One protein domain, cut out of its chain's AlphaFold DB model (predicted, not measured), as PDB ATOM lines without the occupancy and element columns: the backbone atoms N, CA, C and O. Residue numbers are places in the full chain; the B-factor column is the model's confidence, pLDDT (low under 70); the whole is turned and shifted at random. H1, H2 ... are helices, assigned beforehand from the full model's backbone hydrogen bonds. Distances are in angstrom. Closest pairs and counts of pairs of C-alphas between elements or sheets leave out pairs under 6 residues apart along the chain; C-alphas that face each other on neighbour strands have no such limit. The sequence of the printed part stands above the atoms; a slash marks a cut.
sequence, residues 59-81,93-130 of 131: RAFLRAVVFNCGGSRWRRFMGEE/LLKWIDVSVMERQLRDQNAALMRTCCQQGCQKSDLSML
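Overview. This is residues 59 to 81 and 93 to 130 of the 131 residues of the protein "Relaxin-3-like" of Pundamilia nyererei (UniProt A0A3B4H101). One long helix, H3, makes the length of the model, and the shorter helices H1, H2 and H4 gather on one side of it, leaving its first residues, 93 to 99, to stick out. H2 crosses H3 about perpendicular, and after H3 the printed part folds back, so that the small H4 packs on H1. The printed part has 61 residues with four named helices, in the order H1, H2, H3, H4, and no named strand: the class is all helix. It is only just compact, close to loose, with a radius of gyration of the C-alphas of 12.6 A, and elongated, spanning 39 by 22 by 21 A.

Arrangement. H1, residues 59 to 69, and H2, residues 71 to 78, are close but not clearly touching, with the C-alphas of Val 66 and Trp 74 closest at 6.3 A; they run opposite ways at a steep tilt of 51 degrees. H2 touches H3, residues 93 to 119, and H3 touches H2 with residues 103 to 107 alone; the closest C-alphas are those of Phe 77 and Arg 107, 6.4 A apart, and the lines stand about perpendicular, at 78 degrees. H1 and H3 are close but not clearly touching, with the C-alphas of Phe 61 and Met 114 closest at 6.8 A. H4, residues 124 to 128, touches H1, with the C-alphas of Val 65 and Leu 127 closest at 5.8 A. H3 and H4 are near each other, and H2 and H4 are apart. In H1, H3 and H4 every O i to N i+4 pair is within hydrogen-bond range; in H2 1 of 4 is, beside 2 of 5 O i to N i+3 pairs.

Along the chain. H1 begins at C-alpha 59, (137.562, 242.558, 219.047), and is 15.1 A long; H2 is 10.9 A long. H3 runs 39.0 A from C-alpha 93, (120.030, 228.035, 192.957). H4 ends at C-alpha 128, (146.264, 231.458, 210.036).

Size, cuts and confidence. The C-alphas farthest apart, of Leu 93 and Gln 120, are 40.0 A apart. Residues 82 to 92 are not printed, and the cut spans 19.2 A between C-alphas 81 and 93. The links H1 to H2 and H3 to H4 are tight. The mean pLDDT of the printed part is 70.7; residues 71 to 81 and 93 to 103 are under 70.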
ATOM      1  N   ARG A  59     136.835 241.530 219.824       74.12
ATOM      2  CA  ARG A  59     137.562 242.558 219.047       74.12
ATOM      3  C   ARG A  59     139.089 242.415 219.070       74.12
ATOM      4  O   ARG A  59     139.763 242.949 218.188       74.12
ATOM      5  N   ALA A  60     139.657 241.749 220.076       75.06
ATOM      6  CA  ALA A  60     141.088 241.445 220.097       75.06
ATOM      7  C   ALA A  60     141.434 240.354 219.070       75.06
ATOM      8  O   ALA A  60     142.406 240.504 218.332       75.06
ATOM      9  N   PHE A  61     140.582 239.332 218.957       77.81
ATOM     10  CA  PHE A  61     140.686 238.275 217.952       77.81
ATOM     11  C   PHE A  61     140.515 238.828 216.541       77.81
ATOM     12  O   PHE A  61     141.408 238.660 215.716       77.81
ATOM     13  N   LEU A  62     139.466 239.620 216.289       75.94
ATOM     14  CA  LEU A  62     139.255 240.229 214.970       75.94
ATOM     15  C   LEU A  62     140.453 241.077 214.519       75.94
ATOM     16  O   LEU A  62     140.889 240.981 213.376       75.94
ATOM     17  N   ARG A  63     141.027 241.896 215.411       77.44
ATOM     18  CA  ARG A  63     142.222 242.687 215.079       77.44
ATOM     19  C   ARG A  63     143.435 241.807 214.784       77.44
ATOM     20  O   ARG A  63     144.214 242.159 213.904       77.44
ATOM     21  N   ALA A  64     143.593 240.689 215.492       79.69
ATOM     22  CA  ALA A  64     144.666 239.735 215.239       79.69
ATOM     23  C   ALA A  64     144.496 239.033 213.882       79.69
ATOM     24  O   ALA A  64     145.459 238.964 213.118       79.69
ATOM     25  N   VAL A  65     143.276 238.603 213.543       77.56
ATOM     26  CA  VAL A  65     142.970 237.954 212.262       77.56
ATOM     27  C   VAL A  65     143.116 238.928 211.097       77.56
ATOM     28  O   VAL A  65     143.836 238.639 210.149       77.56
ATOM     29  N   VAL A  66     142.548 240.134 211.183       78.56
ATOM     30  CA  VAL A  66     142.712 241.181 210.154       78.56
ATOM     31  C   VAL A  66     144.184 241.541 209.958       78.56
ATOM     32  O   VAL A  66     144.615 241.818 208.840       78.56
ATOM     33  N   PHE A  67     144.971 241.531 211.033       78.94
ATOM     34  CA  PHE A  67     146.407 241.764 210.954       78.94
ATOM     35  C   PHE A  67     147.169 240.595 210.290       78.94
ATOM     36  O   PHE A  67     148.202 240.842 209.668       78.94
ATOM     37  N   ASN A  68     146.690 239.352 210.418       76.56
ATOM     38  CA  ASN A  68     147.348 238.145 209.897       76.56
ATOM     39  C   ASN A  68     146.894 237.794 208.465       76.56
ATOM     40  O   ASN A  68     147.731 237.654 207.578       76.56
ATOM     41  N   CYS A  69     145.584 237.734 208.225       75.19
ATOM     42  CA  CYS A  69     144.957 237.385 206.944       75.19
ATOM     43  C   CYS A  69     144.685 238.593 206.032       75.19
ATOM     44  O   CYS A  69     144.413 238.437 204.842       75.19
ATOM     45  N   GLY A  70     144.721 239.812 206.578       72.44
ATOM     46  CA  GLY A  70     144.253 241.010 205.885       72.44
ATOM     47  C   GLY A  70     142.739 241.217 206.017       72.44
ATOM     48  O   GLY A  70     141.946 240.284 206.127       72.44
ATOM     49  N   GLY A  71     142.310 242.482 206.004       69.06
ATOM     50  CA  GLY A  71     140.906 242.838 206.248       69.06
ATOM     51  C   GLY A  71     139.937 242.475 205.123       69.06
ATOM     52  O   GLY A  71     138.739 242.426 205.369       69.06
ATOM     53  N   SER A  72     140.419 242.237 203.901       63.69
ATOM     54  CA  SER A  72     139.578 241.917 202.735       63.69
ATOM     55  C   SER A  72     139.000 240.505 202.774       63.69
ATOM     56  O   SER A  72     137.897 240.296 202.282       63.69
ATOM     57  N   ARG A  73     139.730 239.550 203.354       61.84
ATOM     58  CA  ARG A  73     139.272 238.168 203.536       61.84
ATOM     59  C   ARG A  73     138.311 238.090 204.713       61.84
ATOM     60  O   ARG A  73     137.173 237.688 204.543       61.84
ATOM     61  N   TRP A  74     138.700 238.652 205.856       65.12
ATOM     62  CA  TRP A  74     137.871 238.636 207.063       65.12
ATOM     63  C   TRP A  74     136.546 239.416 206.945       65.12
ATOM     64  O   TRP A  74     135.528 238.970 207.467       65.12
ATOM     65  N   ARG A  75     136.521 240.578 206.263       58.38
ATOM     66  CA  ARG A  75     135.294 241.399 206.150       58.38
ATOM     67  C   ARG A  75     134.169 240.729 205.366       58.38
ATOM     68  O   ARG A  75     133.020 241.001 205.681       58.38
ATOM     69  N   ARG A  76     134.486 239.872 204.391       58.12
ATOM     70  CA  ARG A  76     133.469 239.177 203.585       58.12
ATOM     71  C   ARG A  76     132.664 238.171 204.409       58.12
ATOM     72  O   ARG A  76     131.505 237.964 204.125       58.12
ATOM     73  N   PHE A  77     133.239 237.639 205.487       55.69
ATOM     74  CA  PHE A  77     132.595 236.613 206.312       55.69
ATOM     75  C   PHE A  77     131.765 237.159 207.481       55.69
ATOM     76  O   PHE A  77     131.032 236.404 208.103       55.69
ATOM     77  N   MET A  78     131.878 238.448 207.820       52.91
ATOM     78  CA  MET A  78     131.065 239.082 208.878       52.91
ATOM     79  C   MET A  78     129.963 239.988 208.316       52.91
ATOM     80  O   MET A  78     129.101 240.422 209.073       52.91
ATOM     81  N   GLY A  79     130.015 240.311 207.022       53.81
ATOM     82  CA  GLY A  79     129.072 241.198 206.350       53.81
ATOM     83  C   GLY A  79     128.267 240.433 205.316       53.81
ATOM     84  O   GLY A  79     128.611 240.462 204.146       53.81
ATOM     85  N   GLU A  80     127.208 239.770 205.771       48.53
ATOM     86  CA  GLU A  80     126.020 239.569 204.938       48.53
ATOM     87  C   GLU A  80     124.816 239.700 205.867       48.53
ATOM     88  O   GLU A  80     124.332 238.734 206.445       48.53
ATOM     89  N   GLU A  81     124.464 240.952 206.123       50.44
ATOM     90  CA  GLU A  81     123.101 241.380 206.397       50.44
ATOM     91  C   GLU A  81     122.879 242.481 205.352       50.44
ATOM     92  O   GLU A  81     123.735 243.352 205.189       50.44
ATOM     93  N   LEU A  93     120.689 228.173 191.656       55.12
ATOM     94  CA  LEU A  93     120.030 228.035 192.957       55.12
ATOM     95  C   LEU A  93     120.757 227.015 193.841       55.12
ATOM     96  O   LEU A  93     121.068 227.317 194.988       55.12
ATOM     97  N   LEU A  94     121.156 225.868 193.280       59.47
ATOM     98  CA  LEU A  94     122.042 224.915 193.961       59.47
ATOM     99  C   LEU A  94     123.407 225.535 194.278       59.47
ATOM    100  O   LEU A  94     123.931 225.337 195.367       59.47
ATOM    101  N   LYS A  95     123.948 226.343 193.359       57.38
ATOM    102  CA  LYS A  95     125.218 227.054 193.551       57.38
ATOM    103  C   LYS A  95     125.122 228.137 194.629       57.38
ATOM    104  O   LYS A  95     126.053 228.301 195.400       57.38
ATOM    105  N   TRP A  96     124.005 228.858 194.712       55.12
ATOM    106  CA  TRP A  96     123.749 229.849 195.762       55.12
ATOM    107  C   TRP A  96     123.506 229.206 197.121       55.12
ATOM    108  O   TRP A  96     124.012 229.694 198.129       55.12
ATOM    109  N   ILE A  97     122.767 228.096 197.158       61.66
ATOM    110  CA  ILE A  97     122.612 227.302 198.375       61.66
ATOM    111  C   ILE A  97     123.992 226.832 198.834       61.66
ATOM    112  O   ILE A  97     124.341 227.096 199.976       61.66
ATOM    113  N   ASP A  98     124.812 226.264 197.951       62.44
ATOM    114  CA  ASP A  98     126.167 225.806 198.275       62.44
ATOM    115  C   ASP A  98     127.076 226.950 198.768       62.44
ATOM    116  O   ASP A  98     127.661 226.855 199.845       62.44
ATOM    117  N   VAL A  99     127.095 228.097 198.077       64.62
ATOM    118  CA  VAL A  99     127.843 229.298 198.504       64.62
ATOM    119  C   VAL A  99     127.363 229.798 199.873       64.62
ATOM    120  O   VAL A  99     128.178 230.040 200.761       64.62
ATOM    121  N   SER A 100     126.049 229.879 200.095       63.25
ATOM    122  CA  SER A 100     125.470 230.351 201.361       63.25
ATOM    123  C   SER A 100     125.620 229.351 202.520       63.25
ATOM    124  O   SER A 100     125.657 229.748 203.684       63.25
ATOM    125  N   VAL A 101     125.686 228.048 202.232       66.38
ATOM    126  CA  VAL A 101     125.930 226.984 203.219       66.38
ATOM    127  C   VAL A 101     127.403 226.978 203.612       66.38
ATOM    128  O   VAL A 101     127.711 226.942 204.803       66.38
ATOM    129  N   MET A 102     128.315 227.106 202.644       63.19
ATOM    130  CA  MET A 102     129.748 227.245 202.906       63.19
ATOM    131  C   MET A 102     130.066 228.506 203.711       63.19
ATOM    132  O   MET A 102     130.884 228.456 204.632       63.19
ATOM    133  N   GLU A 103     129.385 229.619 203.438       68.69
ATOM    134  CA  GLU A 103     129.602 230.863 204.173       68.69
ATOM    135  C   GLU A 103     129.056 230.815 205.609       68.69
ATOM    136  O   GLU A 103     129.726 231.274 206.540       68.69
ATOM    137  N   ARG A 104     127.892 230.186 205.823       71.31
ATOM    138  CA  ARG A 104     127.355 229.908 207.168       71.31
ATOM    139  C   ARG A 104     128.274 228.993 207.971       71.31
ATOM    140  O   ARG A 104     128.642 229.327 209.093       71.31
ATOM    141  N   GLN A 105     128.725 227.899 207.365       73.56
ATOM    142  CA  GLN A 105     129.615 226.940 208.013       73.56
ATOM    143  C   GLN A 105     130.951 227.580 208.422       73.56
ATOM    144  O   GLN A 105     131.473 227.304 209.501       73.56
ATOM    145  N   LEU A 106     131.491 228.481 207.599       74.00
ATOM    146  CA  LEU A 106     132.709 229.216 207.927       74.00
ATOM    147  C   LEU A 106     132.492 230.235 209.060       74.00
ATOM    148  O   LEU A 106     133.355 230.376 209.927       74.00
ATOM    149  N   ARG A 107     131.334 230.910 209.115       75.19
ATOM    150  CA  ARG A 107     130.966 231.779 210.252       75.19
ATOM    151  C   ARG A 107     130.890 230.993 211.559       75.19
ATOM    152  O   ARG A 107     131.448 231.443 212.563       75.19
ATOM    153  N   ASP A 108     130.280 229.811 211.535       79.25
ATOM    154  CA  ASP A 108     130.149 228.945 212.710       79.25
ATOM    155  C   ASP A 108     131.512 228.434 213.202       79.25
ATOM    156  O   ASP A 108     131.809 228.500 214.401       79.25
ATOM    157  N   GLN A 109     132.391 228.016 212.285       80.44
ATOM    158  CA  GLN A 109     133.769 227.621 212.608       80.44
ATOM    159  C   GLN A 109     134.569 228.781 213.216       80.44
ATOM    160  O   GLN A 109     135.242 228.613 214.238       80.44
ATOM    161  N   ASN A 110     134.449 229.980 212.645       77.81
ATOM    162  CA  ASN A 110     135.121 231.179 213.142       77.81
ATOM    163  C   ASN A 110     134.628 231.566 214.544       77.81
ATOM    164  O   ASN A 110     135.427 231.965 215.397       77.81
ATOM    165  N   ALA A 111     133.325 231.430 214.808       80.00
ATOM    166  CA  ALA A 111     132.736 231.686 216.118       80.00
ATOM    167  C   ALA A 111     133.192 230.658 217.166       80.00
ATOM    168  O   ALA A 111     133.498 231.035 218.302       80.00
ATOM    169  N   ALA A 112     133.286 229.381 216.791       82.94
ATOM    170  CA  ALA A 112     133.802 228.324 217.654       82.94
ATOM    171  C   ALA A 112     135.276 228.565 218.014       82.94
ATOM    172  O   ALA A 112     135.620 228.597 219.197       82.94
ATOM    173  N   LEU A 113     136.126 228.846 217.022       78.19
ATOM    174  CA  LEU A 113     137.533 229.181 217.245       78.19
ATOM    175  C   LEU A 113     137.685 230.438 218.101       78.19
ATOM    176  O   LEU A 113     138.468 230.441 219.042       78.19
ATOM    177  N   MET A 114     136.877 231.475 217.871       78.94
ATOM    178  CA  MET A 114     136.885 232.674 218.711       78.94
ATOM    179  C   MET A 114     136.552 232.366 220.184       78.94
ATOM    180  O   MET A 114     137.172 232.945 221.079       78.94
ATOM    181  N   ARG A 115     135.606 231.456 220.464       81.62
ATOM    182  CA  ARG A 115     135.280 231.024 221.839       81.62
ATOM    183  C   ARG A 115     136.437 230.251 222.473       81.62
ATOM    184  O   ARG A 115     136.835 230.578 223.593       81.62
ATOM    185  N   THR A 116     137.027 229.305 221.747       82.06
ATOM    186  CA  THR A 116     138.177 228.514 222.214       82.06
ATOM    187  C   THR A 116     139.398 229.402 222.466       82.06
ATOM    188  O   THR A 116     139.994 229.347 223.543       82.06
ATOM    189  N   CYS A 117     139.706 230.319 221.546       80.88
ATOM    190  CA  CYS A 117     140.792 231.288 221.684       80.88
ATOM    191  C   CYS A 117     140.582 232.276 222.833       80.88
ATOM    192  O   CYS A 117     141.553 232.821 223.354       80.88
ATOM    193  N   CYS A 118     139.338 232.521 223.243       81.56
ATOM    194  CA  CYS A 118     139.037 233.369 224.389       81.56
ATOM    195  C   CYS A 118     139.232 232.625 225.721       81.56
ATOM    196  O   CYS A 118     139.829 233.172 226.649       81.56
ATOM    197  N   GLN A 119     138.778 231.372 225.815       78.38
ATOM    198  CA  GLN A 119     138.865 230.583 227.049       78.38
ATOM    199  C   GLN A 119     140.264 230.002 227.291       78.38
ATOM    200  O   GLN A 119     140.818 230.137 228.384       78.38
ATOM    201  N   GLN A 120     140.835 229.370 226.267       78.19
ATOM    202  CA  GLN A 120     142.063 228.575 226.361       78.19
ATOM    203  C   GLN A 120     143.280 229.340 225.823       78.19
ATOM    204  O   GLN A 120     144.387 229.161 226.322       78.19
ATOM    205  N   GLY A 121     143.059 230.293 224.912       76.56
ATOM    206  CA  GLY A 121     144.127 231.021 224.223       76.56
ATOM    207  C   GLY A 121     144.532 230.325 222.928       76.56
ATOM    208  O   GLY A 121     144.425 229.111 222.818       76.56
ATOM    209  N   CYS A 122     144.978 231.102 221.940       77.19
ATOM    210  CA  CYS A 122     145.345 230.582 220.620       77.19
ATOM    211  C   CYS A 122     146.712 231.057 220.150       77.19
ATOM    212  O   CYS A 122     147.192 232.138 220.514       77.19
ATOM    213  N   GLN A 123     147.309 230.240 219.291       78.69
ATOM    214  CA  GLN A 123     148.541 230.516 218.579       78.69
ATOM    215  C   GLN A 123     148.300 231.301 217.298       78.69
ATOM    216  O   GLN A 123     147.192 231.451 216.776       78.69
ATOM    217  N   LYS A 124     149.406 231.798 216.745       70.25
ATOM    218  CA  LYS A 124     149.401 232.428 215.429       70.25
ATOM    219  C   LYS A 124     148.999 231.454 214.312       70.25
ATOM    220  O   LYS A 124     148.400 231.908 213.340       70.25
ATOM    221  N   SER A 125     149.308 230.165 214.452       73.06
ATOM    222  CA  SER A 125     148.886 229.103 213.529       73.06
ATOM    223  C   SER A 125     147.366 228.996 213.444       73.06
ATOM    224  O   SER A 125     146.829 228.976 212.342       73.06
ATOM    225  N   ASP A 126     146.681 229.041 214.587       75.88
ATOM    226  CA  ASP A 126     145.220 228.905 214.669       75.88
ATOM    227  C   ASP A 126     144.533 230.085 213.976       75.88
ATOM    228  O   ASP A 126     143.547 229.934 213.261       75.88
ATOM    229  N   LEU A 127     145.124 231.277 214.111       77.06
ATOM    230  CA  LEU A 127     144.686 232.480 213.404       77.06
ATOM    231  C   LEU A 127     144.928 232.400 211.889       77.06
ATOM    232  O   LEU A 127     144.239 233.072 211.129       77.06
ATOM    233  N   SER A 128     145.934 231.642 211.452       74.62
ATOM    234  CA  SER A 128     146.264 231.458 210.036       74.62
ATOM    235  C   SER A 128     145.381 230.416 209.345       74.62
ATOM    236  O   SER A 128     145.262 230.475 208.126       74.62
ATOM    237  N   MET A 129     144.715 229.526 210.092       70.94
ATOM    238  CA  MET A 129     143.716 228.592 209.544       70.94
ATOM    239  C   MET A 129     142.433 229.297 209.064       70.94
ATOM    240  O   MET A 129     141.618 228.686 208.386       70.94
ATOM    241  N   LEU A 130     142.268 230.582 209.394       70.25
ATOM    242  CA  LEU A 130     141.068 231.383 209.130       70.25
ATOM    243  C   LEU A 130     141.140 232.251 207.845       70.25
ATOM    244  O   LEU A 130     140.268 233.101 207.658       70.25
TER     245      LEU A 130